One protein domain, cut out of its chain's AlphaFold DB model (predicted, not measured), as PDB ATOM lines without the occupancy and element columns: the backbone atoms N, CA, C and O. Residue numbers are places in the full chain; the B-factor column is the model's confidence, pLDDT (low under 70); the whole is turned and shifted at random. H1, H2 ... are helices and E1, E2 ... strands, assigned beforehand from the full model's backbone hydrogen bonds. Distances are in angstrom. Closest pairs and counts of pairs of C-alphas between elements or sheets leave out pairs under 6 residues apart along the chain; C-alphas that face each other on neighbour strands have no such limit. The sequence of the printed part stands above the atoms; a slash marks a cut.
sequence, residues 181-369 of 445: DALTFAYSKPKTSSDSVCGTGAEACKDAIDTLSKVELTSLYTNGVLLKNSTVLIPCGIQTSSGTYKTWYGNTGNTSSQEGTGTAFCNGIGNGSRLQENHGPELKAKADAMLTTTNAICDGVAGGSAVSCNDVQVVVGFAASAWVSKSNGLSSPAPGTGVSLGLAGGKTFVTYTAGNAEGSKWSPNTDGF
ATOM      1  N   ASP A 181      -3.494   6.161 -28.118       97.38
ATOM      2  CA  ASP A 181      -2.459   5.779 -29.070       97.38
ATOM      3  C   ASP A 181      -2.496   6.735 -30.267       97.38
ATOM      4  O   ASP A 181      -3.474   7.461 -30.477       97.38
ATOM      5  N   ALA A 182      -1.452   6.699 -31.084       96.19
ATOM      6  CA  ALA A 182      -1.406   7.399 -32.353       96.19
ATOM      7  C   ALA A 182      -0.881   6.488 -33.457       96.19
ATOM      8  O   ALA A 182      -0.059   5.601 -33.223       96.19
ATOM      9  N   LEU A 183      -1.363   6.718 -34.671       96.56
ATOM     10  CA  LEU A 183      -0.936   6.008 -35.861       96.56
ATOM     11  C   LEU A 183      -0.064   6.898 -36.723       96.56
ATOM     12  O   LEU A 183      -0.453   7.995 -37.108       96.56
ATOM     13  N   THR A 184       1.087   6.366 -37.088       96.88
ATOM     14  CA  THR A 184       1.953   6.924 -38.120       96.88
ATOM     15  C   THR A 184       2.369   5.793 -39.053       96.88
ATOM     16  O   THR A 184       1.702   4.761 -39.091       96.88
ATOM     17  N   PHE A 185       3.438   5.949 -39.822       97.06
ATOM     18  CA  PHE A 185       4.022   4.865 -40.596       97.06
ATOM     19  C   PHE A 185       5.431   4.533 -40.116       97.06
ATOM     20  O   PHE A 185       6.175   5.410 -39.685       97.06
ATOM     21  N   ALA A 186       5.804   3.262 -40.213       95.12
ATOM     22  CA  ALA A 186       7.190   2.831 -40.187       95.12
ATOM     23  C   ALA A 186       7.679   2.640 -41.623       95.12
ATOM     24  O   ALA A 186       6.896   2.314 -42.522       95.12
ATOM     25  N   TYR A 187       8.972   2.835 -41.839       95.00
ATOM     26  CA  TYR A 187       9.597   2.639 -43.137       95.00
ATOM     27  C   TYR A 187      10.951   1.945 -43.020       95.00
ATOM     28  O   TYR A 187      11.592   1.951 -41.968       95.00
ATOM     29  N   SER A 188      11.368   1.327 -44.121       92.62
ATOM     30  CA  SER A 188      12.675   0.692 -44.279       92.62
ATOM     31  C   SER A 188      13.117   0.812 -45.735       92.62
ATOM     32  O   SER A 188      12.288   0.749 -46.645       92.62
ATOM     33  N   LYS A 189      14.426   0.933 -45.963       89.56
ATOM     34  CA  LYS A 189      15.035   0.782 -47.293       89.56
ATOM     35  C   LYS A 189      15.802  -0.548 -47.382       89.56
ATOM     36  O   LYS A 189      16.274  -1.038 -46.349       89.56
ATOM     37  N   PRO A 190      15.907  -1.160 -48.573       84.44
ATOM     38  CA  PRO A 190      16.780  -2.300 -48.809       84.44
ATOM     39  C   PRO A 190      18.230  -1.915 -48.498       84.44
ATOM     40  O   PRO A 190      18.688  -0.834 -48.867       84.44
ATOM     41  N   LYS A 191      18.975  -2.782 -47.807       70.50
ATOM     42  CA  LYS A 191      20.390  -2.507 -47.521       70.50
ATOM     43  C   LYS A 191      21.234  -2.790 -48.765       70.50
ATOM     44  O   LYS A 191      21.526  -3.949 -49.050       70.50
ATOM     45  N   THR A 192      21.680  -1.759 -49.477       60.09
ATOM     46  CA  THR A 192      22.741  -1.934 -50.480       60.09
ATOM     47  C   THR A 192      24.095  -2.057 -49.773       60.09
ATOM     48  O   THR A 192      24.330  -1.482 -48.711       60.09
ATOM     49  N   SER A 193      25.002  -2.867 -50.320       47.53
ATOM     50  CA  SER A 193      26.301  -3.182 -49.706       47.53
ATOM     51  C   SER A 193      27.249  -1.981 -49.575       47.53
ATOM     52  O   SER A 193      28.240  -2.076 -48.853       47.53
ATOM     53  N   SER A 194      26.957  -0.863 -50.243       47.69
ATOM     54  CA  SER A 194      27.806   0.329 -50.295       47.69
ATOM     55  C   SER A 194      27.372   1.465 -49.378       47.69
ATOM     56  O   SER A 194      28.114   2.434 -49.244       47.69
ATOM     57  N   ASP A 195      26.192   1.388 -48.768       50.84
ATOM     58  CA  ASP A 195      25.619   2.532 -48.077       50.84
ATOM     59  C   ASP A 195      25.169   2.085 -46.679       50.84
ATOM     60  O   ASP A 195      24.509   1.062 -46.475       50.84
ATOM     61  N   SER A 196      25.620   2.808 -45.658       50.59
ATOM     62  CA  SER A 196      25.293   2.571 -44.245       50.59
ATOM     63  C   SER A 196      23.862   3.047 -43.946       50.59
ATOM     64  O   SER A 196      23.611   3.687 -42.933       50.59
ATOM     65  N   VAL A 197      22.923   2.740 -44.857       54.06
ATOM     66  CA  VAL A 197      21.681   3.491 -45.119       54.06
ATOM     67  C   VAL A 197      20.775   3.604 -43.914       54.06
ATOM     68  O   VAL A 197      19.996   4.530 -43.878       54.06
ATOM     69  N   CYS A 198      20.863   2.743 -42.911       57.31
ATOM     70  CA  CYS A 198      20.071   2.906 -41.704       57.31
ATOM     71  C   CYS A 198      20.935   2.536 -40.500       57.31
ATOM     72  O   CYS A 198      21.386   1.389 -40.388       57.31
ATOM     73  N   GLY A 199      21.188   3.508 -39.626       49.25
ATOM     74  CA  GLY A 199      21.962   3.303 -38.409       49.25
ATOM     75  C   GLY A 199      21.307   2.306 -37.450       49.25
ATOM     76  O   GLY A 199      20.159   1.873 -37.602       49.25
ATOM     77  N   THR A 200      22.053   1.910 -36.423       44.09
ATOM     78  CA  THR A 200      21.505   1.161 -35.290       44.09
ATOM     79  C   THR A 200      20.799   2.136 -34.344       44.09
ATOM     80  O   THR A 200      21.445   2.697 -33.466       44.09
ATOM     81  N   GLY A 201      19.490   2.358 -34.498       51.31
ATOM     82  CA  GLY A 201      18.700   3.152 -33.544       51.31
ATOM     83  C   GLY A 201      17.837   4.239 -34.186       51.31
ATOM     84  O   GLY A 201      17.275   4.034 -35.252       51.31
ATOM     85  N   ALA A 202      17.710   5.383 -33.502       45.28
ATOM     86  CA  ALA A 202      16.883   6.538 -33.889       45.28
ATOM     87  C   ALA A 202      17.329   7.259 -35.177       45.28
ATOM     88  O   ALA A 202      16.702   8.237 -35.578       45.28
ATOM     89  N   GLU A 203      18.435   6.831 -35.781       54.28
ATOM     90  CA  GLU A 203      18.988   7.440 -36.982       54.28
ATOM     91  C   GLU A 203      18.116   7.053 -38.178       54.28
ATOM     92  O   GLU A 203      18.024   5.878 -38.539       54.28
ATOM     93  N   ALA A 204      17.450   8.056 -38.758       58.94
ATOM     94  CA  ALA A 204      16.650   7.902 -39.962       58.94
ATOM     95  C   ALA A 204      17.466   7.219 -41.060       58.94
ATOM     96  O   ALA A 204      18.675   7.446 -41.183       58.94
ATOM     97  N   CYS A 205      16.803   6.401 -41.879       68.25
ATOM     98  CA  CYS A 205      17.482   5.873 -43.045       68.25
ATOM     99  C   CYS A 205      17.935   7.047 -43.937       68.25
ATOM    100  O   CYS A 205      17.136   7.923 -44.270       68.25
ATOM    101  N   LYS A 206      19.216   7.090 -44.299       68.12
ATOM    102  CA  LYS A 206      19.795   8.106 -45.174       68.12
ATOM    103  C   LYS A 206      18.981   8.197 -46.468       68.12
ATOM    104  O   LYS A 206      18.615   7.176 -47.051       68.12
ATOM    105  N   ASP A 207      18.680   9.429 -46.873       77.56
ATOM    106  CA  ASP A 207      17.891   9.768 -48.064       77.56
ATOM    107  C   ASP A 207      16.475   9.156 -48.096       77.56
ATOM    108  O   ASP A 207      15.823   9.130 -49.140       77.56
ATOM    109  N   ALA A 208      15.969   8.661 -46.961       85.31
ATOM    110  CA  ALA A 208      14.601   8.183 -46.861       85.31
ATOM    111  C   ALA A 208      13.609   9.341 -46.746       85.31
ATOM    112  O   ALA A 208      13.876  10.391 -46.160       85.31
ATOM    113  N   ILE A 209      12.413   9.111 -47.273       92.56
ATOM    114  CA  ILE A 209      11.274   9.992 -47.070       92.56
ATOM    115  C   ILE A 209      10.666   9.674 -45.709       92.56
ATOM    116  O   ILE A 209       9.944   8.688 -45.549       92.56
ATOM    117  N   ASP A 210      10.936  10.529 -44.735       93.69
ATOM    118  CA  ASP A 210      10.412  10.396 -43.378       93.69
ATOM    119  C   ASP A 210       9.085  11.133 -43.166       93.69
ATOM    120  O   ASP A 210       8.397  10.875 -42.187       93.69
ATOM    121  N   THR A 211       8.681  12.006 -44.088       96.56
ATOM    122  CA  THR A 211       7.503  12.862 -43.934       96.56
ATOM    123  C   THR A 211       6.556  12.695 -45.111       96.56
ATOM    124  O   THR A 211       6.922  12.921 -46.270       96.56
ATOM    125  N   LEU A 212       5.301  12.352 -44.819       98.00
ATOM    126  CA  LEU A 212       4.238  12.223 -45.814       98.00
ATOM    127  C   LEU A 212       2.996  12.970 -45.342       98.00
ATOM    128  O   LEU A 212       2.488  12.736 -44.247       98.00
ATOM    129  N   SER A 213       2.478  13.857 -46.183       97.75
ATOM    130  CA  SER A 213       1.168  14.471 -45.989       97.75
ATOM    131  C   SER A 213       0.060  13.419 -46.060       97.75
ATOM    132  O   SER A 213       0.230  12.332 -46.616       97.75
ATOM    133  N   LYS A 214      -1.126  13.759 -45.541       96.94
ATOM    134  CA  LYS A 214      -2.295  12.879 -45.650       96.94
ATOM    135  C   LYS A 214      -2.620  12.540 -47.108       96.94
ATOM    136  O   LYS A 214      -2.872  11.382 -47.395       96.94
ATOM    137  N   VAL A 215      -2.546  13.518 -48.016       98.00
ATOM    138  CA  VAL A 215      -2.818  13.325 -49.453       98.00
ATOM    139  C   VAL A 215      -1.813  12.369 -50.095       98.00
ATOM    140  O   VAL A 215      -2.203  11.497 -50.868       98.00
ATOM    141  N   GLU A 216      -0.530  12.486 -49.752       98.31
ATOM    142  CA  GLU A 216       0.502  11.560 -50.231       98.31
ATOM    143  C   GLU A 216       0.267  10.139 -49.712       98.31
ATOM    144  O   GLU A 216       0.366   9.194 -50.489       98.31
ATOM    145  N   LEU A 217      -0.117   9.977 -48.440       98.19
ATOM    146  CA  LEU A 217      -0.501   8.674 -47.888       98.19
ATOM    147  C   LEU A 217      -1.748   8.110 -48.585       98.19
ATOM    148  O   LEU A 217      -1.743   6.943 -48.972       98.19
ATOM    149  N   THR A 218      -2.782   8.927 -48.814       98.19
ATOM    150  CA  THR A 218      -3.973   8.523 -49.579       98.19
ATOM    151  C   THR A 218      -3.587   8.025 -50.968       98.19
ATOM    152  O   THR A 218      -4.051   6.964 -51.392       98.19
ATOM    153  N   SER A 219      -2.733   8.773 -51.675       97.81
ATOM    154  CA  SER A 219      -2.253   8.433 -53.016       97.81
ATOM    155  C   SER A 219      -1.440   7.141 -53.004       97.81
ATOM    156  O   SER A 219      -1.715   6.245 -53.799       97.81
ATOM    157  N   LEU A 220      -0.491   7.014 -52.075       97.88
ATOM    158  CA  LEU A 220       0.356   5.835 -51.919       97.88
ATOM    159  C   LEU A 220      -0.496   4.572 -51.734       97.88
ATOM    160  O   LEU A 220      -0.347   3.619 -52.491       97.88
ATOM    161  N   TYR A 221      -1.440   4.582 -50.790       97.50
ATOM    162  CA  TYR A 221      -2.297   3.426 -50.497       97.50
ATOM    163  C   TYR A 221      -3.430   3.200 -51.510       97.50
ATOM    164  O   TYR A 221      -4.025   2.128 -51.502       97.50
ATOM    165  N   THR A 222      -3.720   4.161 -52.397       96.88
ATOM    166  CA  THR A 222      -4.650   3.961 -53.527       96.88
ATOM    167  C   THR A 222      -3.938   3.352 -54.728       96.88
ATOM    168  O   THR A 222      -4.442   2.410 -55.334       96.88
ATOM    169  N   ASN A 223      -2.771   3.893 -55.076       95.81
ATOM    170  CA  ASN A 223      -2.070   3.572 -56.318       95.81
ATOM    171  C   ASN A 223      -1.070   2.422 -56.148       95.81
ATOM    172  O   ASN A 223      -0.619   1.846 -57.133       95.81
ATOM    173  N   GLY A 224      -0.693   2.115 -54.905       96.25
ATOM    174  CA  GLY A 224       0.332   1.132 -54.560       96.25
ATOM    175  C   GLY A 224       1.768   1.601 -54.770       96.25
ATOM    176  O   GLY A 224       2.704   0.848 -54.511       96.25
ATOM    177  N   VAL A 225       1.955   2.847 -55.200       96.31
ATOM    178  CA  VAL A 225       3.265   3.469 -55.386       96.31
ATOM    179  C   VAL A 225       3.162   4.987 -55.275       96.31
ATOM    180  O   VAL A 225       2.133   5.581 -55.610       96.31
ATOM    181  N   LEU A 226       4.235   5.620 -54.806       96.75
ATOM    182  CA  LEU A 226       4.422   7.068 -54.846       96.75
ATOM    183  C   LEU A 226       5.888   7.385 -55.151       96.75
ATOM    184  O   LEU A 226       6.770   6.918 -54.440       96.75
ATOM    185  N   LEU A 227       6.152   8.216 -56.158       95.31
ATOM    186  CA  LEU A 227       7.478   8.785 -56.394       95.31
ATOM    187  C   LEU A 227       7.580  10.140 -55.681       95.31
ATOM    188  O   LEU A 227       6.814  11.055 -55.985       95.31
ATOM    189  N   LYS A 228       8.524  10.285 -54.748       94.88
ATOM    190  CA  LYS A 228       8.770  11.537 -54.019       94.88
ATOM    191  C   LYS A 228      10.264  11.782 -53.873       94.88
ATOM    192  O   LYS A 228      10.978  10.932 -53.354       94.88
ATOM    193  N   ASN A 229      10.732  12.949 -54.320       92.56
ATOM    194  CA  ASN A 229      12.152  13.331 -54.319       92.56
ATOM    195  C   ASN A 229      13.064  12.211 -54.859       92.56
ATOM    196  O   ASN A 229      14.043  11.837 -54.223       92.56
ATOM    197  N   SER A 230      12.685  11.629 -56.002       89.25
ATOM    198  CA  SER A 230      13.377  10.502 -56.651       89.25
ATOM    199  C   SER A 230      13.386   9.175 -55.879       89.25
ATOM    200  O   SER A 230      13.899   8.192 -56.397       89.25
ATOM    201  N   THR A 231      12.780   9.104 -54.693       91.25
ATOM    202  CA  THR A 231      12.570   7.848 -53.965       91.25
ATOM    203  C   THR A 231      11.222   7.251 -54.348       91.25
ATOM    204  O   THR A 231      10.200   7.942 -54.332       91.25
ATOM    205  N   VAL A 232      11.206   5.959 -54.671       95.00
ATOM    206  CA  VAL A 232       9.979   5.194 -54.922       95.00
ATOM    207  C   VAL A 232       9.492   4.590 -53.611       95.00
ATOM    208  O   VAL A 232      10.193   3.792 -52.995       95.00
ATOM    209  N   LEU A 233       8.291   4.957 -53.180       97.19
ATOM    210  CA  LEU A 233       7.652   4.435 -51.980       97.19
ATOM    211  C   LEU A 233       6.642   3.358 -52.357       97.19
ATOM    212  O   LEU A 233       5.826   3.554 -53.257       97.19
ATOM    213  N   ILE A 234       6.658   2.253 -51.616       97.62
ATOM    214  CA  ILE A 234       5.775   1.103 -51.812       97.62
ATOM    215  C   ILE A 234       5.081   0.786 -50.480       97.62
ATOM    216  O   ILE A 234       5.766   0.528 -49.485       97.62
ATOM    217  N   PRO A 235       3.738   0.779 -50.417       97.81
ATOM    218  CA  PRO A 235       3.029   0.476 -49.191       97.81
ATOM    219  C   PRO A 235       2.890  -1.036 -49.000       97.81
ATOM    220  O   PRO A 235       2.568  -1.794 -49.916       97.81
ATOM    221  N   CYS A 236       3.066  -1.469 -47.763       97.38
ATOM    222  CA  CYS A 236       2.772  -2.806 -47.284       97.38
ATOM    223  C   CYS A 236       1.505  -2.766 -46.428       97.38
ATOM    224  O   CYS A 236       1.210  -1.763 -45.767       97.38
ATOM    225  N   GLY A 237       0.741  -3.856 -46.461       95.31
ATOM    226  CA  GLY A 237      -0.537  -3.944 -45.770       95.31
ATOM    227  C   GLY A 237      -0.405  -4.480 -44.353       95.31
ATOM    228  O   GLY A 237       0.406  -5.368 -44.089       95.31
ATOM    229  N   ILE A 238      -1.248  -3.974 -43.455       93.75
ATOM    230  CA  ILE A 238      -1.399  -4.485 -42.081       93.75
ATOM    231  C   ILE A 238      -2.359  -5.676 -42.090       93.75
ATOM    232  O   ILE A 238      -3.351  -5.656 -42.820       93.75
ATOM    233  N   GLN A 239      -2.129  -6.707 -41.285       88.31
ATOM    234  CA  GLN A 239      -3.062  -7.831 -41.144       88.31
ATOM    235  C   GLN A 239      -4.522  -7.370 -40.918       88.31
ATOM    236  O   GLN A 239      -4.805  -6.443 -40.160       88.31
ATOM    237  N   THR A 240      -5.474  -7.996 -41.609       89.62
ATOM    238  CA  THR A 240      -6.830  -7.441 -41.802       89.62
ATOM    239  C   THR A 240      -7.749  -7.533 -40.582       89.62
ATOM    240  O   THR A 240      -8.776  -6.858 -40.537       89.62
ATOM    241  N   SER A 241      -7.400  -8.338 -39.576       84.25
ATOM    242  CA  SER A 241      -8.128  -8.426 -38.299       84.25
ATOM    243  C   SER A 241      -7.643  -7.410 -37.250       84.25
ATOM    244  O   SER A 241      -8.187  -7.339 -36.139       84.25
ATOM    245  N   SER A 242      -6.639  -6.602 -37.603       88.50
ATOM    246  CA  SER A 242      -6.054  -5.572 -36.751       88.50
ATOM    247  C   SER A 242      -7.009  -4.393 -36.553       88.50
ATOM    248  O   SER A 242      -7.627  -3.886 -37.494       88.50
ATOM    249  N   GLY A 243      -7.067  -3.877 -35.322       89.94
ATOM    250  CA  GLY A 243      -7.688  -2.573 -35.082       89.94
ATOM    251  C   GLY A 243      -6.898  -1.430 -35.728       89.94
ATOM    252  O   GLY A 243      -7.487  -0.453 -36.184       89.94
ATOM    253  N   THR A 244      -5.576  -1.583 -35.827       93.19
ATOM    254  CA  THR A 244      -4.667  -0.661 -36.520       93.19
ATOM    255  C   THR A 244      -4.937  -0.627 -38.006       93.19
ATOM    256  O   THR A 244      -5.042   0.464 -38.545       93.19
ATOM    257  N   TYR A 245      -5.181  -1.773 -38.644       94.12
ATOM    258  CA  TYR A 245      -5.650  -1.810 -40.030       94.12
ATOM    259  C   TYR A 245      -6.926  -0.974 -40.219       94.12
ATOM    260  O   TYR A 245      -6.953  -0.086 -41.071       94.12
ATOM    261  N   LYS A 246      -7.951  -1.208 -39.380       91.50
ATOM    262  CA  LYS A 246      -9.250  -0.515 -39.475       91.50
ATOM    263  C   LYS A 246      -9.128   1.001 -39.331       91.50
ATOM    264  O   LYS A 246      -9.761   1.743 -40.078       91.50
ATOM    265  N   THR A 247      -8.342   1.461 -38.364       94.56
ATOM    266  CA  THR A 247      -8.126   2.895 -38.149       94.56
ATOM    267  C   THR A 247      -7.210   3.489 -39.222       94.56
ATOM    268  O   THR A 247      -7.495   4.574 -39.714       94.56
ATOM    269  N   TRP A 248      -6.159   2.781 -39.643       96.12
ATOM    270  CA  TRP A 248      -5.171   3.278 -40.600       96.12
ATOM    271  C   TRP A 248      -5.784   3.645 -41.948       96.12
ATOM    272  O   TRP A 248      -5.640   4.791 -42.366       96.12
ATOM    273  N   TYR A 249      -6.522   2.729 -42.595       94.56
ATOM    274  CA  TYR A 249      -7.109   3.047 -43.903       94.56
ATOM    275  C   TYR A 249      -8.117   4.205 -43.801       94.56
ATOM    276  O   TYR A 249      -8.229   5.011 -44.719       94.56
ATOM    277  N   GLY A 250      -8.819   4.337 -42.667       94.56
ATOM    278  CA  GLY A 250      -9.704   5.472 -42.407       94.56
ATOM    279  C   GLY A 250      -8.934   6.790 -42.272       94.56
ATOM    280  O   GLY A 250      -9.314   7.796 -42.876       94.56
ATOM    281  N   ASN A 251      -7.817   6.781 -41.543       95.12
ATOM    282  CA  ASN A 251      -6.961   7.951 -41.335       95.12
ATOM    283  C   ASN A 251      -6.327   8.432 -42.644       95.12
ATOM    284  O   ASN A 251      -6.305   9.639 -42.909       95.12
ATOM    285  N   THR A 252      -5.890   7.500 -43.494       96.38
ATOM    286  CA  THR A 252      -5.372   7.793 -44.837       96.38
ATOM    287  C   THR A 252      -6.475   8.108 -45.850       96.38
ATOM    288  O   THR A 252      -6.166   8.492 -46.969       96.38
ATOM    289  N   GLY A 253      -7.759   8.014 -45.485       96.06
ATOM    290  CA  GLY A 253      -8.884   8.318 -46.377       96.06
ATOM    291  C   GLY A 253      -9.121   7.275 -47.475       96.06
ATOM    292  O   GLY A 253      -9.792   7.571 -48.461       96.06
ATOM    293  N   ASN A 254      -8.573   6.069 -47.323       96.75
ATOM    294  CA  ASN A 254      -8.782   4.949 -48.230       96.75
ATOM    295  C   ASN A 254      -9.944   4.064 -47.751       96.75
ATOM    296  O   ASN A 254     -10.352   4.078 -46.593       96.75
ATOM    297  N   THR A 255     -10.467   3.238 -48.646       96.44
ATOM    298  CA  THR A 255     -11.314   2.091 -48.299       96.44
ATOM    299  C   THR A 255     -10.454   0.852 -48.049       96.44
ATOM    300  O   THR A 255      -9.312   0.775 -48.506       96.44
ATOM    301  N   SER A 256     -11.013  -0.163 -47.386       94.62
ATOM    302  CA  SER A 256     -10.344  -1.463 -47.225       94.62
ATOM    303  C   SER A 256      -9.974  -2.109 -48.567       94.62
ATOM    304  O   SER A 256      -8.921  -2.731 -48.675       94.62
ATOM    305  N   SER A 257     -10.810  -1.925 -49.595       96.62
ATOM    306  CA  SER A 257     -10.556  -2.403 -50.959       96.62
ATOM    307  C   SER A 257      -9.360  -1.694 -51.597       96.62
ATOM    308  O   SER A 257      -8.438  -2.353 -52.073       96.62
ATOM    309  N   GLN A 258      -9.327  -0.356 -51.535       97.00
ATOM    310  CA  GLN A 258      -8.199   0.428 -52.050       97.00
ATOM    311  C   GLN A 258      -6.894   0.054 -51.351       97.00
ATOM    312  O   GLN A 258      -5.909  -0.203 -52.030       97.00
ATOM    313  N   GLU A 259      -6.902  -0.054 -50.020       96.69
ATOM    314  CA  GLU A 259      -5.728  -0.490 -49.261       96.69
ATOM    315  C   GLU A 259      -5.268  -1.888 -49.701       96.69
ATOM    316  O   GLU A 259      -4.073  -2.109 -49.915       96.69
ATOM    317  N   GLY A 260      -6.208  -2.823 -49.885       96.00
ATOM    318  CA  GLY A 260      -5.915  -4.187 -50.314       96.00
ATOM    319  C   GLY A 260      -5.255  -4.235 -51.690       96.00
ATOM    320  O   GLY A 260      -4.253  -4.929 -51.862       96.00
ATOM    321  N   THR A 261      -5.769  -3.464 -52.650       96.31
ATOM    322  CA  THR A 261      -5.183  -3.333 -53.990       96.31
ATOM    323  C   THR A 261      -3.832  -2.623 -53.950       96.31
ATOM    324  O   THR A 261      -2.864  -3.145 -54.499       96.31
ATOM    325  N   GLY A 262      -3.731  -1.477 -53.272       96.81
ATOM    326  CA  GLY A 262      -2.501  -0.685 -53.209       96.81
ATOM    327  C   GLY A 262      -1.351  -1.432 -52.537       96.81
ATOM    328  O   GLY A 262      -0.203  -1.318 -52.946       96.81
ATOM    329  N   THR A 263      -1.639  -2.271 -51.544       97.31
ATOM    330  CA  THR A 263      -0.602  -3.032 -50.828       97.31
ATOM    331  C   THR A 263      -0.290  -4.396 -51.442       97.31
ATOM    332  O   THR A 263       0.615  -5.086 -50.969       97.31
ATOM    333  N   ALA A 264      -1.009  -4.808 -52.493       96.12
ATOM    334  CA  ALA A 264      -0.918  -6.153 -53.061       96.12
ATOM    335  C   ALA A 264       0.512  -6.536 -53.468       96.12
ATOM    336  O   ALA A 264       0.940  -7.658 -53.197       96.12
ATOM    337  N   PHE A 265       1.266  -5.596 -54.049       96.06
ATOM    338  CA  PHE A 265       2.649  -5.839 -54.451       96.06
ATOM    339  C   PHE A 265       3.538  -6.200 -53.254       96.06
ATOM    340  O   PHE A 265       4.066  -7.306 -53.218       96.06
ATOM    341  N   CYS A 266       3.652  -5.335 -52.235       96.56
ATOM    342  CA  CYS A 266       4.492  -5.638 -51.069       96.56
ATOM    343  C   CYS A 266       3.994  -6.867 -50.285       96.56
ATOM    344  O   CYS A 266       4.796  -7.655 -49.767       96.56
ATOM    345  N   ASN A 267       2.676  -7.082 -50.219       94.81
ATOM    346  CA  ASN A 267       2.118  -8.269 -49.570       94.81
ATOM    347  C   ASN A 267       2.646  -9.556 -50.228       94.81
ATOM    348  O   ASN A 267       2.969 -10.494 -49.507       94.81
ATOM    349  N   GLY A 268       2.839  -9.569 -51.552       93.69
ATOM    350  CA  GLY A 268       3.399 -10.701 -52.300       93.69
ATOM    351  C   GLY A 268       4.915 -10.912 -52.176       93.69
ATOM    352  O   GLY A 268       5.412 -11.948 -52.606       93.69
ATOM    353  N   ILE A 269       5.666  -9.975 -51.588       92.88
ATOM    354  CA  ILE A 269       7.132 -10.070 -51.460       92.88
ATOM    355  C   ILE A 269       7.539 -10.942 -50.261       92.88
ATOM    356  O   ILE A 269       6.881 -10.940 -49.223       92.88
ATOM    357  N   GLY A 270       8.644 -11.684 -50.361       86.25
ATOM    358  CA  GLY A 270       9.158 -12.509 -49.261       86.25
ATOM    359  C   GLY A 270       8.223 -13.672 -48.911       86.25
ATOM    360  O   GLY A 270       7.972 -14.537 -49.740       86.25
ATOM    361  N   ASN A 271       7.698 -13.697 -47.684       78.38
ATOM    362  CA  ASN A 271       6.802 -14.755 -47.195       78.38
ATOM    363  C   ASN A 271       5.353 -14.673 -47.730       78.38
ATOM    364  O   ASN A 271       4.510 -15.464 -47.316       78.38
ATOM    365  N   GLY A 272       5.036 -13.704 -48.597       82.25
ATOM    366  CA  GLY A 272       3.698 -13.552 -49.179       82.25
ATOM    367  C   GLY A 272       2.601 -13.111 -48.197       82.25
ATOM    368  O   GLY A 272       1.421 -13.167 -48.548       82.25
ATOM    369  N   SER A 273       2.948 -12.689 -46.973       87.12
ATOM    370  CA  SER A 273       1.975 -12.269 -45.959       87.12
ATOM    371  C   SER A 273       1.870 -10.749 -45.825       87.12
ATOM    372  O   SER A 273       2.778  -9.992 -46.182       87.12
ATOM    373  N   ARG A 274       0.749 -10.302 -45.251       91.81
ATOM    374  CA  ARG A 274       0.612  -8.951 -44.687       91.81
ATOM    375  C   ARG A 274       1.448  -8.847 -43.403       91.81
ATOM    376  O   ARG A 274       1.756  -9.874 -42.795       91.81
ATOM    377  N   LEU A 275       1.815  -7.627 -43.024       91.12
ATOM    378  CA  LEU A 275       2.656  -7.322 -41.864       91.12
ATOM    379  C   LEU A 275       1.828  -7.153 -40.587       91.12
ATOM    380  O   LEU A 275       0.668  -6.729 -40.642       91.12
ATOM    381  N   GLN A 276       2.437  -7.408 -39.430       87.88
ATOM    382  CA  GLN A 276       1.921  -6.897 -38.154       87.88
ATOM    383  C   GLN A 276       2.268  -5.406 -38.003       87.88
ATOM    384  O   GLN A 276       3.402  -4.993 -38.258       87.88
ATOM    385  N   GLU A 277       1.324  -4.586 -37.534       82.31
ATOM    386  CA  GLU A 277       1.470  -3.119 -37.380       82.31
ATOM    387  C   GLU A 277       2.521  -2.656 -36.355       82.31
ATOM    388  O   GLU A 277       2.623  -1.471 -36.035       82.31
ATOM    389  N   ASN A 278       3.212  -3.599 -35.730       86.12
ATOM    390  CA  ASN A 278       4.105  -3.371 -34.609       86.12
ATOM    391  C   ASN A 278       5.397  -4.208 -34.732       86.12
ATOM    392  O   ASN A 278       6.177  -4.282 -33.781       86.12
ATOM    393  N   HIS A 279       5.643  -4.846 -35.882       89.38
ATOM    394  CA  HIS A 279       6.741  -5.794 -36.066       89.38
ATOM    395  C   HIS A 279       7.779  -5.286 -37.077       89.38
ATOM    396  O   HIS A 279       7.851  -5.724 -38.224       89.38
ATOM    397  N   GLY A 280       8.640  -4.369 -36.627       89.75
ATOM    398  CA  GLY A 280       9.705  -3.793 -37.456       89.75
ATOM    399  C   GLY A 280      10.595  -4.821 -38.183       89.75
ATOM    400  O   GLY A 280      10.814  -4.657 -39.385       89.75
ATOM    401  N   PRO A 281      11.017  -5.943 -37.566       89.75
ATOM    402  CA  PRO A 281      11.829  -6.937 -38.271       89.75
ATOM    403  C   PRO A 281      11.145  -7.573 -39.495       89.75
ATOM    404  O   PRO A 281      11.831  -7.944 -40.443       89.75
ATOM    405  N   GLU A 282       9.808  -7.656 -39.521       90.62
ATOM    406  CA  GLU A 282       9.084  -8.162 -40.701       90.62
ATOM    407  C   GLU A 282       9.121  -7.125 -41.830       90.62
ATOM    408  O   GLU A 282       9.365  -7.472 -42.985       90.62
ATOM    409  N   LEU A 283       8.950  -5.839 -41.497       92.62
ATOM    410  CA  LEU A 283       9.102  -4.746 -42.458       92.62
ATOM    411  C   LEU A 283      10.518  -4.718 -43.044       92.62
ATOM    412  O   LEU A 283      10.677  -4.576 -44.256       92.62
ATOM    413  N   LYS A 284      11.544  -4.905 -42.206       91.00
ATOM    414  CA  LYS A 284      12.934  -4.974 -42.666       91.00
ATOM    415  C   LYS A 284      13.161  -6.154 -43.605       91.00
ATOM    416  O   LYS A 284      13.778  -5.982 -44.652       91.00
ATOM    417  N   ALA A 285      12.621  -7.325 -43.275       91.00
ATOM    418  CA  ALA A 285      12.700  -8.498 -44.140       91.00
ATOM    419  C   ALA A 285      12.015  -8.261 -45.500       91.00
ATOM    420  O   ALA A 285      12.558  -8.654 -46.532       91.00
ATOM    421  N   LYS A 286      10.864  -7.570 -45.528       92.38
ATOM    422  CA  LYS A 286      10.214  -7.148 -46.784       92.38
ATOM    423  C   LYS A 286      11.089  -6.188 -47.583       92.38
ATOM    424  O   LYS A 286      11.211  -6.366 -48.791       92.38
ATOM    425  N   ALA A 287      11.703  -5.204 -46.927       92.31
ATOM    426  CA  ALA A 287      12.614  -4.266 -47.576       92.31
ATOM    427  C   ALA A 287      13.812  -4.995 -48.200       92.31
ATOM    428  O   ALA A 287      14.132  -4.774 -49.360       92.31
ATOM    429  N   ASP A 288      14.440  -5.913 -47.465       90.25
ATOM    430  CA  ASP A 288      15.598  -6.663 -47.960       90.25
ATOM    431  C   ASP A 288      15.248  -7.592 -49.122       90.25
ATOM    432  O   ASP A 288      16.028  -7.722 -50.062       90.25
ATOM    433  N   ALA A 289      14.052  -8.180 -49.116       92.50
ATOM    434  CA  ALA A 289      13.566  -8.986 -50.233       92.50
ATOM    435  C   ALA A 289      13.367  -8.173 -51.532       92.50
ATOM    436  O   ALA A 289      13.351  -8.749 -52.623       92.50
ATOM    437  N   MET A 290      13.280  -6.837 -51.460       92.81
ATOM    438  CA  MET A 290      13.250  -5.993 -52.661       92.81
ATOM    439  C   MET A 290      14.589  -5.997 -53.417       92.81
ATOM    440  O   MET A 290      14.574  -5.787 -54.627       92.81
ATOM    441  N   LEU A 291      15.723  -6.316 -52.769       90.00
ATOM    442  CA  LEU A 291      17.050  -6.363 -53.418       90.00
ATOM    443  C   LEU A 291      17.136  -7.369 -54.573       90.00
ATOM    444  O   LEU A 291      17.972  -7.254 -55.465       90.00
ATOM    445  N   THR A 292      16.300  -8.402 -54.536       91.81
ATOM    446  CA  THR A 292      16.246  -9.443 -55.570       91.81
ATOM    447  C   THR A 292      14.993  -9.333 -56.431       91.81
ATOM    448  O   THR A 292      14.686 -10.252 -57.188       91.81
ATOM    449  N   THR A 293      14.240  -8.239 -56.299       94.06
ATOM    450  CA  THR A 293      12.967  -8.037 -56.987       94.06
ATOM    451  C   THR A 293      13.135  -7.074 -58.159       94.06
ATOM    452  O   THR A 293      13.782  -6.032 -58.052       94.06
ATOM    453  N   THR A 294      12.502  -7.423 -59.278       94.75
ATOM    454  CA  THR A 294      12.371  -6.574 -60.465       94.75
ATOM    455  C   THR A 294      10.892  -6.474 -60.809       94.75
ATOM    456  O   THR A 294      10.219  -7.496 -60.963       94.75
ATOM    457  N   ASN A 295      10.364  -5.258 -60.907       94.69
ATOM    458  CA  ASN A 295       8.956  -5.028 -61.213       94.69
ATOM    459  C   ASN A 295       8.758  -3.651 -61.853       94.69
ATOM    460  O   ASN A 295       9.539  -2.735 -61.612       94.69
ATOM    461  N   ALA A 296       7.699  -3.512 -62.649       93.25
ATOM    462  CA  ALA A 296       7.292  -2.237 -63.228       93.25
ATOM    463  C   ALA A 296       7.084  -1.162 -62.155       93.25
ATOM    464  O   ALA A 296       7.571  -0.057 -62.298       93.25
ATOM    465  N   ILE A 297       6.458  -1.508 -61.028       92.75
ATOM    466  CA  ILE A 297       6.152  -0.555 -59.951       92.75
ATOM    467  C   ILE A 297       7.397   0.115 -59.345       92.75
ATOM    468  O   ILE A 297       7.296   1.170 -58.723       92.75
ATOM    469  N   CYS A 298       8.572  -0.489 -59.518       93.25
ATOM    470  CA  CYS A 298       9.821   0.002 -58.951       93.25
ATOM    471  C   CYS A 298      10.423   1.178 -59.732       93.25
ATOM    472  O   CYS A 298      11.387   1.767 -59.254       93.25
ATOM    473  N   ASP A 299       9.847   1.565 -60.878       89.94
ATOM    474  CA  ASP A 299      10.185   2.817 -61.572       89.94
ATOM    475  C   ASP A 299       9.363   4.023 -61.068       89.94
ATOM    476  O   ASP A 299       9.555   5.149 -61.527       89.94
ATOM    477  N   GLY A 300       8.462   3.806 -60.101       85.06
ATOM    478  CA  GLY A 300       7.578   4.838 -59.561       85.06
ATOM    479  C   GLY A 300       6.313   5.081 -60.389       85.06
ATOM    480  O   GLY A 300       5.501   5.930 -60.012       85.06
ATOM    481  N   VAL A 301       6.117   4.345 -61.485       81.12
ATOM    482  CA  VAL A 301       4.990   4.464 -62.411       81.12
ATOM    483  C   VAL A 301       4.251   3.127 -62.499       81.12
ATOM    484  O   VAL A 301       4.780   2.085 -62.885       81.12
ATOM    485  N   ALA A 302       2.960   3.141 -62.166       73.69
ATOM    486  CA  ALA A 302       2.131   1.951 -62.305       73.69
ATOM    487  C   ALA A 302       2.068   1.503 -63.782       73.69
ATOM    488  O   ALA A 302       1.602   2.247 -64.642       73.69
ATOM    489  N   GLY A 303       2.520   0.275 -64.063       76.62
ATOM    490  CA  GLY A 303       2.521  -0.305 -65.414       76.62
ATOM    491  C   GLY A 303       3.712   0.081 -66.300       76.62
ATOM    492  O   GLY A 303       3.647  -0.149 -67.506       76.62
ATOM    493  N   GLY A 304       4.772   0.661 -65.729       79.81
ATOM    494  CA  GLY A 304       6.006   0.996 -66.435       79.81
ATOM    495  C   GLY A 304       6.895  -0.199 -66.812       79.81
ATOM    496  O   GLY A 304       6.457  -1.354 -66.875       79.81
ATOM    497  N   SER A 305       8.165   0.074 -67.112       87.25
ATOM    498  CA  SER A 305       9.122  -0.985 -67.471       87.25
ATOM    499  C   SER A 305       9.639  -1.663 -66.217       87.25
ATOM    500  O   SER A 305       9.895  -1.015 -65.209       87.25
ATOM    501  N   ALA A 306       9.837  -2.978 -66.272       91.81
ATOM    502  CA  ALA A 306      10.362  -3.691 -65.121       91.81
ATOM    503  C   ALA A 306      11.798  -3.232 -64.809       91.81
ATOM    504  O   ALA A 306      12.712  -3.458 -65.603       91.81
ATOM    505  N   VAL A 307      11.986  -2.606 -63.646       93.19
ATOM    506  CA  VAL A 307      13.288  -2.160 -63.133       93.19
ATOM    507  C   VAL A 307      13.572  -2.806 -61.782       93.19
ATOM    508  O   VAL A 307      12.679  -3.346 -61.125       93.19
ATOM    509  N   SER A 308      14.840  -2.786 -61.381       93.06
ATOM    510  CA  SER A 308      15.265  -3.307 -60.083       93.06
ATOM    511  C   SER A 308      14.712  -2.458 -58.937       93.06
ATOM    512  O   SER A 308      14.733  -1.232 -58.998       93.06
ATOM    513  N   CYS A 309      14.278  -3.114 -57.861       92.62
ATOM    514  CA  CYS A 309      13.723  -2.469 -56.672       92.62
ATOM    515  C   CYS A 309      14.785  -2.139 -55.600       92.62
ATOM    516  O   CYS A 309      14.456  -2.004 -54.425       92.62
ATOM    517  N   ASN A 310      16.063  -2.013 -55.973       88.31
ATOM    518  CA  ASN A 310      17.168  -1.840 -55.016       88.31
ATOM    519  C   ASN A 310      17.146  -0.515 -54.237       88.31
ATOM    520  O   ASN A 310      17.765  -0.441 -53.180       88.31
ATOM    521  N   ASP A 311      16.451   0.508 -54.742       86.69
ATOM    522  CA  ASP A 311      16.378   1.844 -54.130       86.69
ATOM    523  C   ASP A 311      14.936   2.269 -53.787       86.69
ATOM    524  O   ASP A 311      14.590   3.449 -53.732       86.69
ATOM    525  N   VAL A 312      14.056   1.293 -53.559       92.50
ATOM    526  CA  VAL A 312      12.700   1.579 -53.074       92.50
ATOM    527  C   VAL A 312      12.702   1.806 -51.562       92.50
ATOM    528  O   VAL A 312      13.597   1.374 -50.841       92.50
ATOM    529  N   GLN A 313      11.660   2.444 -51.053       94.81
ATOM    530  CA  GLN A 313      11.347   2.515 -49.633       94.81
ATOM    531  C   GLN A 313      10.023   1.800 -49.388       94.81
ATOM    532  O   GLN A 313       9.004   2.137 -49.987       94.81
ATOM    533  N   VAL A 314      10.014   0.829 -48.477       95.56
ATOM    534  CA  VAL A 314       8.771   0.184 -48.044       95.56
ATOM    535  C   VAL A 314       8.180   0.926 -46.852       95.56
ATOM    536  O   VAL A 314       8.915   1.375 -45.971       95.56
ATOM    537  N   VAL A 315       6.856   1.059 -46.831       96.88
ATOM    538  CA  VAL A 315       6.106   1.826 -45.826       96.88
ATOM    539  C   VAL A 315       4.946   0.993 -45.289       96.88
ATOM    540  O   VAL A 315       4.234   0.360 -46.061       96.88
ATOM    541  N   VAL A 316       4.703   1.009 -43.980       97.00
ATOM    542  CA  VAL A 316       3.538   0.356 -43.358       97.00
ATOM    543  C   VAL A 316       2.971   1.231 -42.246       97.00
ATOM    544  O   VAL A 316       3.733   1.839 -41.498       97.00
ATOM    545  N   GLY A 317       1.644   1.293 -42.110       96.75
ATOM    546  CA  GLY A 317       1.016   1.923 -40.948       96.75
ATOM    547  C   GLY A 317       1.465   1.248 -39.646       96.75
ATOM    548  O   GLY A 317       1.578   0.024 -39.579       96.75
ATOM    549  N   PHE A 318       1.745   2.044 -38.619       95.88
ATOM    550  CA  PHE A 318       2.409   1.601 -37.399       95.88
ATOM    551  C   PHE A 318       1.865   2.327 -36.164       95.88
ATOM    552  O   PHE A 318       1.589   3.529 -36.198       95.88
ATOM    553  N   ALA A 319       1.728   1.596 -35.057       96.38
ATOM    554  CA  ALA A 319       1.300   2.159 -33.777       96.38
ATOM    555  C   ALA A 319       2.471   2.839 -33.049       96.38
ATOM    556  O   ALA A 319       3.475   2.197 -32.724       96.38
ATOM    557  N   ALA A 320       2.340   4.133 -32.757       96.56
ATOM    558  CA  ALA A 320       3.386   4.916 -32.103       96.56
ATOM    559  C   ALA A 320       3.664   4.428 -30.671       96.56
ATOM    560  O   ALA A 320       4.823   4.361 -30.264       96.56
ATOM    561  N   SER A 321       2.632   4.009 -29.930       96.56
ATOM    562  CA  SER A 321       2.812   3.369 -28.615       96.56
ATOM    563  C   SER A 321       3.676   2.110 -28.695       96.56
ATOM    564  O   SER A 321       4.628   1.960 -27.931       96.56
ATOM    565  N   ALA A 322       3.421   1.246 -29.681       94.31
ATOM    566  CA  ALA A 322       4.210   0.039 -29.884       94.31
ATOM    567  C   ALA A 322       5.661   0.350 -30.281       94.31
ATOM    568  O   ALA A 322       6.574  -0.368 -29.875       94.31
ATOM    569  N   TRP A 323       5.899   1.430 -31.036       94.62
ATOM    570  CA  TRP A 323       7.258   1.909 -31.301       94.62
ATOM    571  C   TRP A 323       7.977   2.258 -30.000       94.62
ATOM    572  O   TRP A 323       9.090   1.786 -29.768       94.62
ATOM    573  N   VAL A 324       7.332   3.044 -29.134       95.12
ATOM    574  CA  VAL A 324       7.877   3.447 -27.832       95.12
ATOM    575  C   VAL A 324       8.167   2.225 -26.960       95.12
ATOM    576  O   VAL A 324       9.296   2.067 -26.494       95.12
ATOM    577  N   SER A 325       7.194   1.333 -26.762       94.88
ATOM    578  CA  SER A 325       7.362   0.178 -25.871       94.88
ATOM    579  C   SER A 325       8.458  -0.773 -26.352       94.88
ATOM    580  O   SER A 325       9.276  -1.232 -25.550       94.88
ATOM    581  N   LYS A 326       8.523  -1.052 -27.657       91.88
ATOM    582  CA  LYS A 326       9.515  -1.966 -28.243       91.88
ATOM    583  C   LYS A 326      10.904  -1.345 -28.274       91.88
ATOM    584  O   LYS A 326      11.875  -2.023 -27.948       91.88
ATOM    585  N   SER A 327      11.009  -0.056 -28.593       91.19
ATOM    586  CA  SER A 327      12.294   0.657 -28.576       91.19
ATOM    587  C   SER A 327      12.858   0.797 -27.161       91.19
ATOM    588  O   SER A 327      14.069   0.762 -26.982       91.19
ATOM    589  N   ASN A 328      11.992   0.879 -26.147       91.56
ATOM    590  CA  ASN A 328      12.381   0.906 -24.734       91.56
ATOM    591  C   ASN A 328      12.585  -0.501 -24.126       91.56
ATOM    592  O   ASN A 328      12.775  -0.637 -22.914       91.56
ATOM    593  N   GLY A 329      12.495  -1.570 -24.929       90.81
ATOM    594  CA  GLY A 329      12.655  -2.953 -24.467       90.81
ATOM    595  C   GLY A 329      11.589  -3.408 -23.461       90.81
ATOM    596  O   GLY A 329      11.850  -4.271 -22.623       90.81
ATOM    597  N   LEU A 330      10.407  -2.793 -23.466       92.44
ATOM    598  CA  LEU A 330       9.243  -3.217 -22.673       92.44
ATOM    599  C   LEU A 330       8.389  -4.242 -23.427       92.44
ATOM    600  O   LEU A 330       7.733  -5.072 -22.807       92.44
ATOM    601  N   SER A 331       8.472  -4.213 -24.754       91.25
ATOM    602  CA  SER A 331       7.773  -5.091 -25.688       91.25
ATOM    603  C   SER A 331       8.756  -5.779 -26.633       91.25
ATOM    604  O   SER A 331       9.864  -5.289 -26.857       91.25
ATOM    605  N   SER A 332       8.327  -6.883 -27.244       87.44
ATOM    606  CA  SER A 332       9.123  -7.642 -28.213       87.44
ATOM    607  C   SER A 332       8.368  -7.887 -29.524       87.44
ATOM    608  O   SER A 332       7.137  -7.930 -29.510       87.44
ATOM    609  N   PRO A 333       9.068  -8.069 -30.655       88.06
ATOM    610  CA  PRO A 333      10.491  -7.765 -30.832       88.06
ATOM    611  C   PRO A 333      10.744  -6.251 -30.842       88.06
ATOM    612  O   PRO A 333       9.818  -5.470 -31.063       88.06
ATOM    613  N   ALA A 334      11.999  -5.842 -30.632       88.00
ATOM    614  CA  ALA A 334      12.427  -4.472 -30.920       88.00
ATOM    615  C   ALA A 334      12.188  -4.146 -32.412       88.00
ATOM    616  O   ALA A 334      12.246  -5.069 -33.231       88.00
ATOM    617  N   PRO A 335      11.972  -2.871 -32.807       85.94
ATOM    618  CA  PRO A 335      11.744  -2.532 -34.217       85.94
ATOM    619  C   PRO A 335      12.901  -2.961 -35.135       85.94
ATOM    620  O   PRO A 335      12.678  -3.286 -36.297       85.94
ATOM    621  N   GLY A 336      14.112  -3.055 -34.580       79.00
ATOM    622  CA  GLY A 336      15.292  -3.571 -35.262       79.00
ATOM    623  C   GLY A 336      16.054  -2.496 -36.033       79.00
ATOM    624  O   GLY A 336      15.564  -1.401 -36.291       79.00
ATOM    625  N   THR A 337      17.296  -2.813 -36.385       81.69
ATOM    626  CA  THR A 337      18.142  -1.956 -37.224       81.69
ATOM    627  C   THR A 337      17.574  -1.888 -38.638       81.69
ATOM    628  O   THR A 337      17.218  -2.932 -39.193       81.69
ATOM    629  N   GLY A 338      17.552  -0.712 -39.260       82.50
ATOM    630  CA  GLY A 338      16.998  -0.585 -40.611       82.50
ATOM    631  C   GLY A 338      15.557  -0.117 -40.690       82.50
ATOM    632  O   GLY A 338      15.066   0.090 -41.792       82.50
ATOM    633  N   VAL A 339      14.894   0.043 -39.549       88.50
ATOM    634  CA  VAL A 339      13.513   0.505 -39.478       88.50
ATOM    635  C   VAL A 339      13.481   1.843 -38.768       88.50
ATOM    636  O   VAL A 339      14.145   2.029 -37.749       88.50
ATOM    637  N   SER A 340      12.681   2.763 -39.284       90.00
ATOM    638  CA  SER A 340      12.470   4.080 -38.692       90.00
ATOM    639  C   SER A 340      10.989   4.439 -38.712       90.00
ATOM    640  O   SER A 340      10.200   3.847 -39.452       90.00
ATOM    641  N   LEU A 341      10.608   5.403 -37.876       92.12
ATOM    642  CA  LEU A 341       9.248   5.923 -37.808       92.12
ATOM    643  C   LEU A 341       9.159   7.234 -38.594       92.12
ATOM    644  O   LEU A 341      10.039   8.085 -38.479       92.12
ATOM    645  N   GLY A 342       8.112   7.388 -39.395       93.81
ATOM    646  CA  GLY A 342       7.834   8.599 -40.153       93.81
ATOM    647  C   GLY A 342       6.872   9.560 -39.455       93.81
ATOM    648  O   GLY A 342       6.310   9.275 -38.394       93.81
ATOM    649  N   LEU A 343       6.664  10.705 -40.098       95.94
ATOM    650  CA  LEU A 343       5.805  11.812 -39.703       95.94
ATOM    651  C   LEU A 343       4.574  11.851 -40.620       95.94
ATOM    652  O   LEU A 343       4.540  12.550 -41.639       95.94
ATOM    653  N   ALA A 344       3.546  11.071 -40.281       97.25
ATOM    654  CA  ALA A 344       2.251  11.132 -40.954       97.25
ATOM    655  C   ALA A 344       1.584  12.506 -40.751       97.25
ATOM    656  O   ALA A 344       1.464  13.005 -39.635       97.25
ATOM    657  N   GLY A 345       1.187  13.156 -41.846       96.25
ATOM    658  CA  GLY A 345       0.645  14.516 -41.816       96.25
ATOM    659  C   GLY A 345       1.642  15.585 -41.354       96.25
ATOM    660  O   GLY A 345       1.209  16.674 -40.991       96.25
ATOM    661  N   GLY A 346       2.948  15.287 -41.337       94.88
ATOM    662  CA  GLY A 346       3.971  16.187 -40.790       94.88
ATOM    663  C   GLY A 346       3.957  16.294 -39.262       94.88
ATOM    664  O   GLY A 346       4.523  17.237 -38.717       94.88
ATOM    665  N   LYS A 347       3.294  15.360 -38.572       96.31
ATOM    666  CA  LYS A 347       3.180  15.345 -37.112       96.31
ATOM    667  C   LYS A 347       4.287  14.545 -36.455       96.31
ATOM    668  O   LYS A 347       4.682  13.492 -36.954       96.31
ATOM    669  N   THR A 348       4.747  15.016 -35.298       94.88
ATOM    670  CA  THR A 348       5.709  14.274 -34.476       94.88
ATOM    671  C   THR A 348       4.967  13.399 -33.477       94.88
ATOM    672  O   THR A 348       4.253  13.901 -32.616       94.88
ATOM    673  N   PHE A 349       5.149  12.081 -33.571       95.44
ATOM    674  CA  PHE A 349       4.415  11.106 -32.752       95.44
ATOM    675  C   PHE A 349       5.187  10.621 -31.533       95.44
ATOM    676  O   PHE A 349       4.592  10.283 -30.514       95.44
ATOM    677  N   VAL A 350       6.511  10.599 -31.623       94.62
ATOM    678  CA  VAL A 350       7.394  10.149 -30.551       94.62
ATOM    679  C   VAL A 350       8.543  11.134 -30.407       94.62
ATOM    680  O   VAL A 350       8.986  11.734 -31.384       94.62
ATOM    681  N   THR A 351       9.031  11.303 -29.189       92.19
ATOM    682  CA  THR A 351      10.258  12.044 -28.895       92.19
ATOM    683  C   THR A 351      11.289  11.099 -28.327       92.19
ATOM    684  O   THR A 351      10.973  10.255 -27.488       92.19
ATOM    685  N   TYR A 352      12.531  11.265 -28.757       88.19
ATOM    686  CA  TYR A 352      13.663  10.580 -28.165       88.19
ATOM    687  C   TYR A 352      14.341  11.513 -27.169       88.19
ATOM    688  O   TYR A 352      14.816  12.585 -27.541       88.19
ATOM    689  N   THR A 353      14.388  11.106 -25.906       83.75
ATOM    690  CA  THR A 353      15.241  11.764 -24.916       83.75
ATOM    691  C   THR A 353      16.532  10.973 -24.833       83.75
ATOM    692  O   THR A 353      16.522   9.824 -24.387       83.75
ATOM    693  N   ALA A 354      17.634  11.572 -25.285       75.25
ATOM    694  CA  ALA A 354      18.952  10.975 -25.139       75.25
ATOM    695  C   ALA A 354      19.309  10.889 -23.647       75.25
ATOM    696  O   ALA A 354      19.285  11.895 -22.938       75.25
ATOM    697  N   GLY A 355      19.643   9.690 -23.180       60.75
ATOM    698  CA  GLY A 355      20.237   9.463 -21.869       60.75
ATOM    699  C   GLY A 355      21.617   8.819 -21.997       60.75
ATOM    700  O   GLY A 355      22.100   8.524 -23.089       60.75
ATOM    701  N   ASN A 356      22.265   8.591 -20.859       48.16
ATOM    702  CA  ASN A 356      23.410   7.684 -20.749       48.16
ATOM    703  C   ASN A 356      22.966   6.216 -20.965       48.16
ATOM    704  O   ASN A 356      21.792   5.963 -21.213       48.16
ATOM    705  N   ALA A 357      23.893   5.250 -20.913       43.06
ATOM    706  CA  ALA A 357      23.709   3.861 -21.377       43.06
ATOM    707  C   ALA A 357      22.466   3.089 -20.853       43.06
ATOM    708  O   ALA A 357      22.095   2.082 -21.446       43.06
ATOM    709  N   GLU A 358      21.789   3.568 -19.801       41.06
ATOM    710  CA  GLU A 358      20.544   3.001 -19.244       41.06
ATOM    711  C   GLU A 358      19.308   3.933 -19.376       41.06
ATOM    712  O   GLU A 358      18.204   3.577 -18.958       41.06
ATOM    713  N   GLY A 359      19.466   5.137 -19.942       51.44
ATOM    714  CA  GLY A 359      18.531   6.265 -19.811       51.44
ATOM    715  C   GLY A 359      17.943   6.838 -21.103       51.44
ATOM    716  O   GLY A 359      17.073   7.703 -21.019       51.44
ATOM    717  N   SER A 360      18.374   6.390 -22.284       63.50
ATOM    718  CA  SER A 360      17.750   6.808 -23.545       63.50
ATOM    719  C   SER A 360      16.356   6.212 -23.682       63.50
ATOM    720  O   SER A 360      16.204   4.992 -23.723       63.50
ATOM    721  N   LYS A 361      15.333   7.068 -23.741       85.81
ATOM    722  CA  LYS A 361      13.936   6.628 -23.778       85.81
ATOM    723  C   LYS A 361      13.157   7.362 -24.847       85.81
ATOM    724  O   LYS A 361      13.182   8.589 -24.946       85.81
ATOM    725  N   TRP A 362      12.415   6.577 -25.611       92.06
ATOM    726  CA  TRP A 362      11.331   7.089 -26.423       92.06
ATOM    727  C   TRP A 362      10.132   7.379 -25.533       92.06
ATOM    728  O   TRP A 362       9.841   6.624 -24.601       92.06
ATOM    729  N   SER A 363       9.424   8.454 -25.832       93.94
ATOM    730  CA  SER A 363       8.159   8.801 -25.197       93.94
ATOM    731  C   SER A 363       7.147   9.250 -26.246       93.94
ATOM    732  O   SER A 363       7.543   9.738 -27.308       93.94
ATOM    733  N   PRO A 364       5.842   9.121 -25.967       95.69
ATOM    734  CA  PRO A 364       4.806   9.698 -26.815       95.69
ATOM    735  C   PRO A 364       4.961  11.215 -26.911       95.69
ATOM    736  O   PRO A 364       5.302  11.868 -25.924       95.69
ATOM    737  N   ASN A 365       4.673  11.775 -28.081       94.62
ATOM    738  CA  ASN A 365       4.614  13.213 -28.297       94.62
ATOM    739  C   ASN A 365       3.150  13.656 -28.402       94.62
ATOM    740  O   ASN A 365       2.361  13.096 -29.167       94.62
ATOM    741  N   THR A 366       2.790  14.688 -27.642       94.44
ATOM    742  CA  THR A 366       1.440  15.251 -27.638       94.44
ATOM    743  C   THR A 366       1.011  15.825 -28.987       94.44
ATOM    744  O   THR A 366      -0.181  15.790 -29.264       94.44
ATOM    745  N   ASP A 367       1.921  16.308 -29.843       94.12
ATOM    746  CA  ASP A 367       1.582  16.812 -31.188       94.12
ATOM    747  C   ASP A 367       0.890  15.729 -32.031       94.12
ATOM    748  O   ASP A 367      -0.238  15.920 -32.474       94.12
ATOM    749  N   GLY A 368       1.501  14.551 -32.169       94.56
ATOM    750  CA  GLY A 368       0.902  13.436 -32.905       94.56
ATOM    751  C   GLY A 368      -0.255  12.751 -32.173       94.56
ATOM    752  O   GLY A 368      -1.237  12.368 -32.802       94.56
ATOM    753  N   PHE A 369      -0.187  12.602 -30.845       96.25
ATOM    754  CA  PHE A 369      -1.238  11.906 -30.085       96.25
ATOM    755  C   PHE A 369      -2.502  12.746 -29.858       96.25
ATOM    756  O   PHE A 369      -3.576  12.185 -29.645       96.25
TER     757      PHE A 369
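This is residues 181 to 369 of the 445 residues of the protein "Unannotated protein" of freshwater metagenome (UniProt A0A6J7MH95). A strongly twisted sheet of five strands runs through the middle of the domain, with H5 packed along one face and H2 crossing that same face, while H1 packs on E3 and E2 at one edge of the sheet and H3 packs on H1. The small hairpin of E6 and E7 packs on H7 at one end of the longest axis, and H6 and the loop after it make the other end. The printed part has 189 residues, with eight named helices and seven named strands in the order E1 H1 E2 E3 H2 H3 H4 H5 H6 E4 H7 E5 E6 E7 H8. The large sheet is mixed, in the order E2 E3 E4 E1 E5; the class is mixed, helices and strands, with under half of the printed residues in named elements. The whole is compact, with a radius of gyration of the C-alphas of 15.5 A and spans of 49 by 39 by 29 A.

E1, residues 181 to 188, begins with C-alpha 181 at (-2.459, 5.779, -29.070) and is 22.1 A long. H1, residues 214 to 223, is 14.2 A long. E2 is residues 226 to 228, and E3 is residues 231 to 235, 13.0 A long. H2, residues 243 to 251, is 12.3 A long; H3 is residues 256 to 262 and H4 residues 264 to 267. H5, residues 280 to 292, is the longest helix, 20.1 A, with C-alpha 280 at (9.705, -3.793, -37.456). H6 is residues 296 to 299. E4, residues 312 to 319, is 22.4 A long, and H7, residues 320 to 327, is 10.5 A long. E5 is residues 339 to 341, E6 residues 350 to 353 and E7 residues 361 to 364. H8, residues 366 to 369, ends with C-alpha 369 at (-1.238, 11.906, -30.085).

E4 and E1 are antiparallel, with N 186 and O 316 2.8 A apart, within hydrogen-bond range. E1 and the edge strand E5 are antiparallel, with N 187 and O 340 at 2.9 A. E3 and E4 are parallel, with N 313 and O 232 at 2.8 A. E2, the other edge strand, forms a hairpin with E3, with N 233 and O 226 at 2.8 A. H5 is over E4 and E1, at a height over the sheet of 8.5 A, and runs along the strands, at 15 degrees to E4 on the local plane; the closest C-alphas of H5 and E4 are those of Ala 287 and Val 314, 5.9 A. H2 is on the same face as H5 and runs across the strands, at 80 degrees to E1 on the local plane. H1 is over E3, at a height of 8.1 A, and touches H3 about perpendicular, at 73 degrees, with the C-alphas of Tyr 221 and Gly 262 closest at 4.9 A. H5 and H7 on one face and H1 on the other make three layers, helices on both faces of a sheet. E4, H7 and E5 form a split strand-helix-strand unit, two strands running the same way with E1 between them, and its crossover is right-handed. E3, the helices H2 to H6 and E4 form a strand-helix-strand unit, two parallel neighbours with helices between. H4, H6 and H8 only graze the sheet. E6 and E7 form a hairpin, with N 351 and O 363 at 2.9 A, and the closest C-alphas of H7 and E7 are those of Val 324 and Trp 362, 5.2 A. In H1, H3 and H7 every O i to N i+4 pair is within hydrogen-bond range, against 4 of 5 in H2 and 7 of 9 in H5; H4, H6 and H8 are too short for such a pair.

The C-alphas of Gly 303 and Asn 356 are the two farthest apart, at 50.0 A, while those of Asp 181 and Phe 369 are 6.3 A apart. The printed part has no cut. The long links are E1 to H1, H4 to H5, H6 to E4 and H7 to E5. The mean pLDDT of the printed part is 87.9, and residues 192 to 206 and 355 to 360 are under 70.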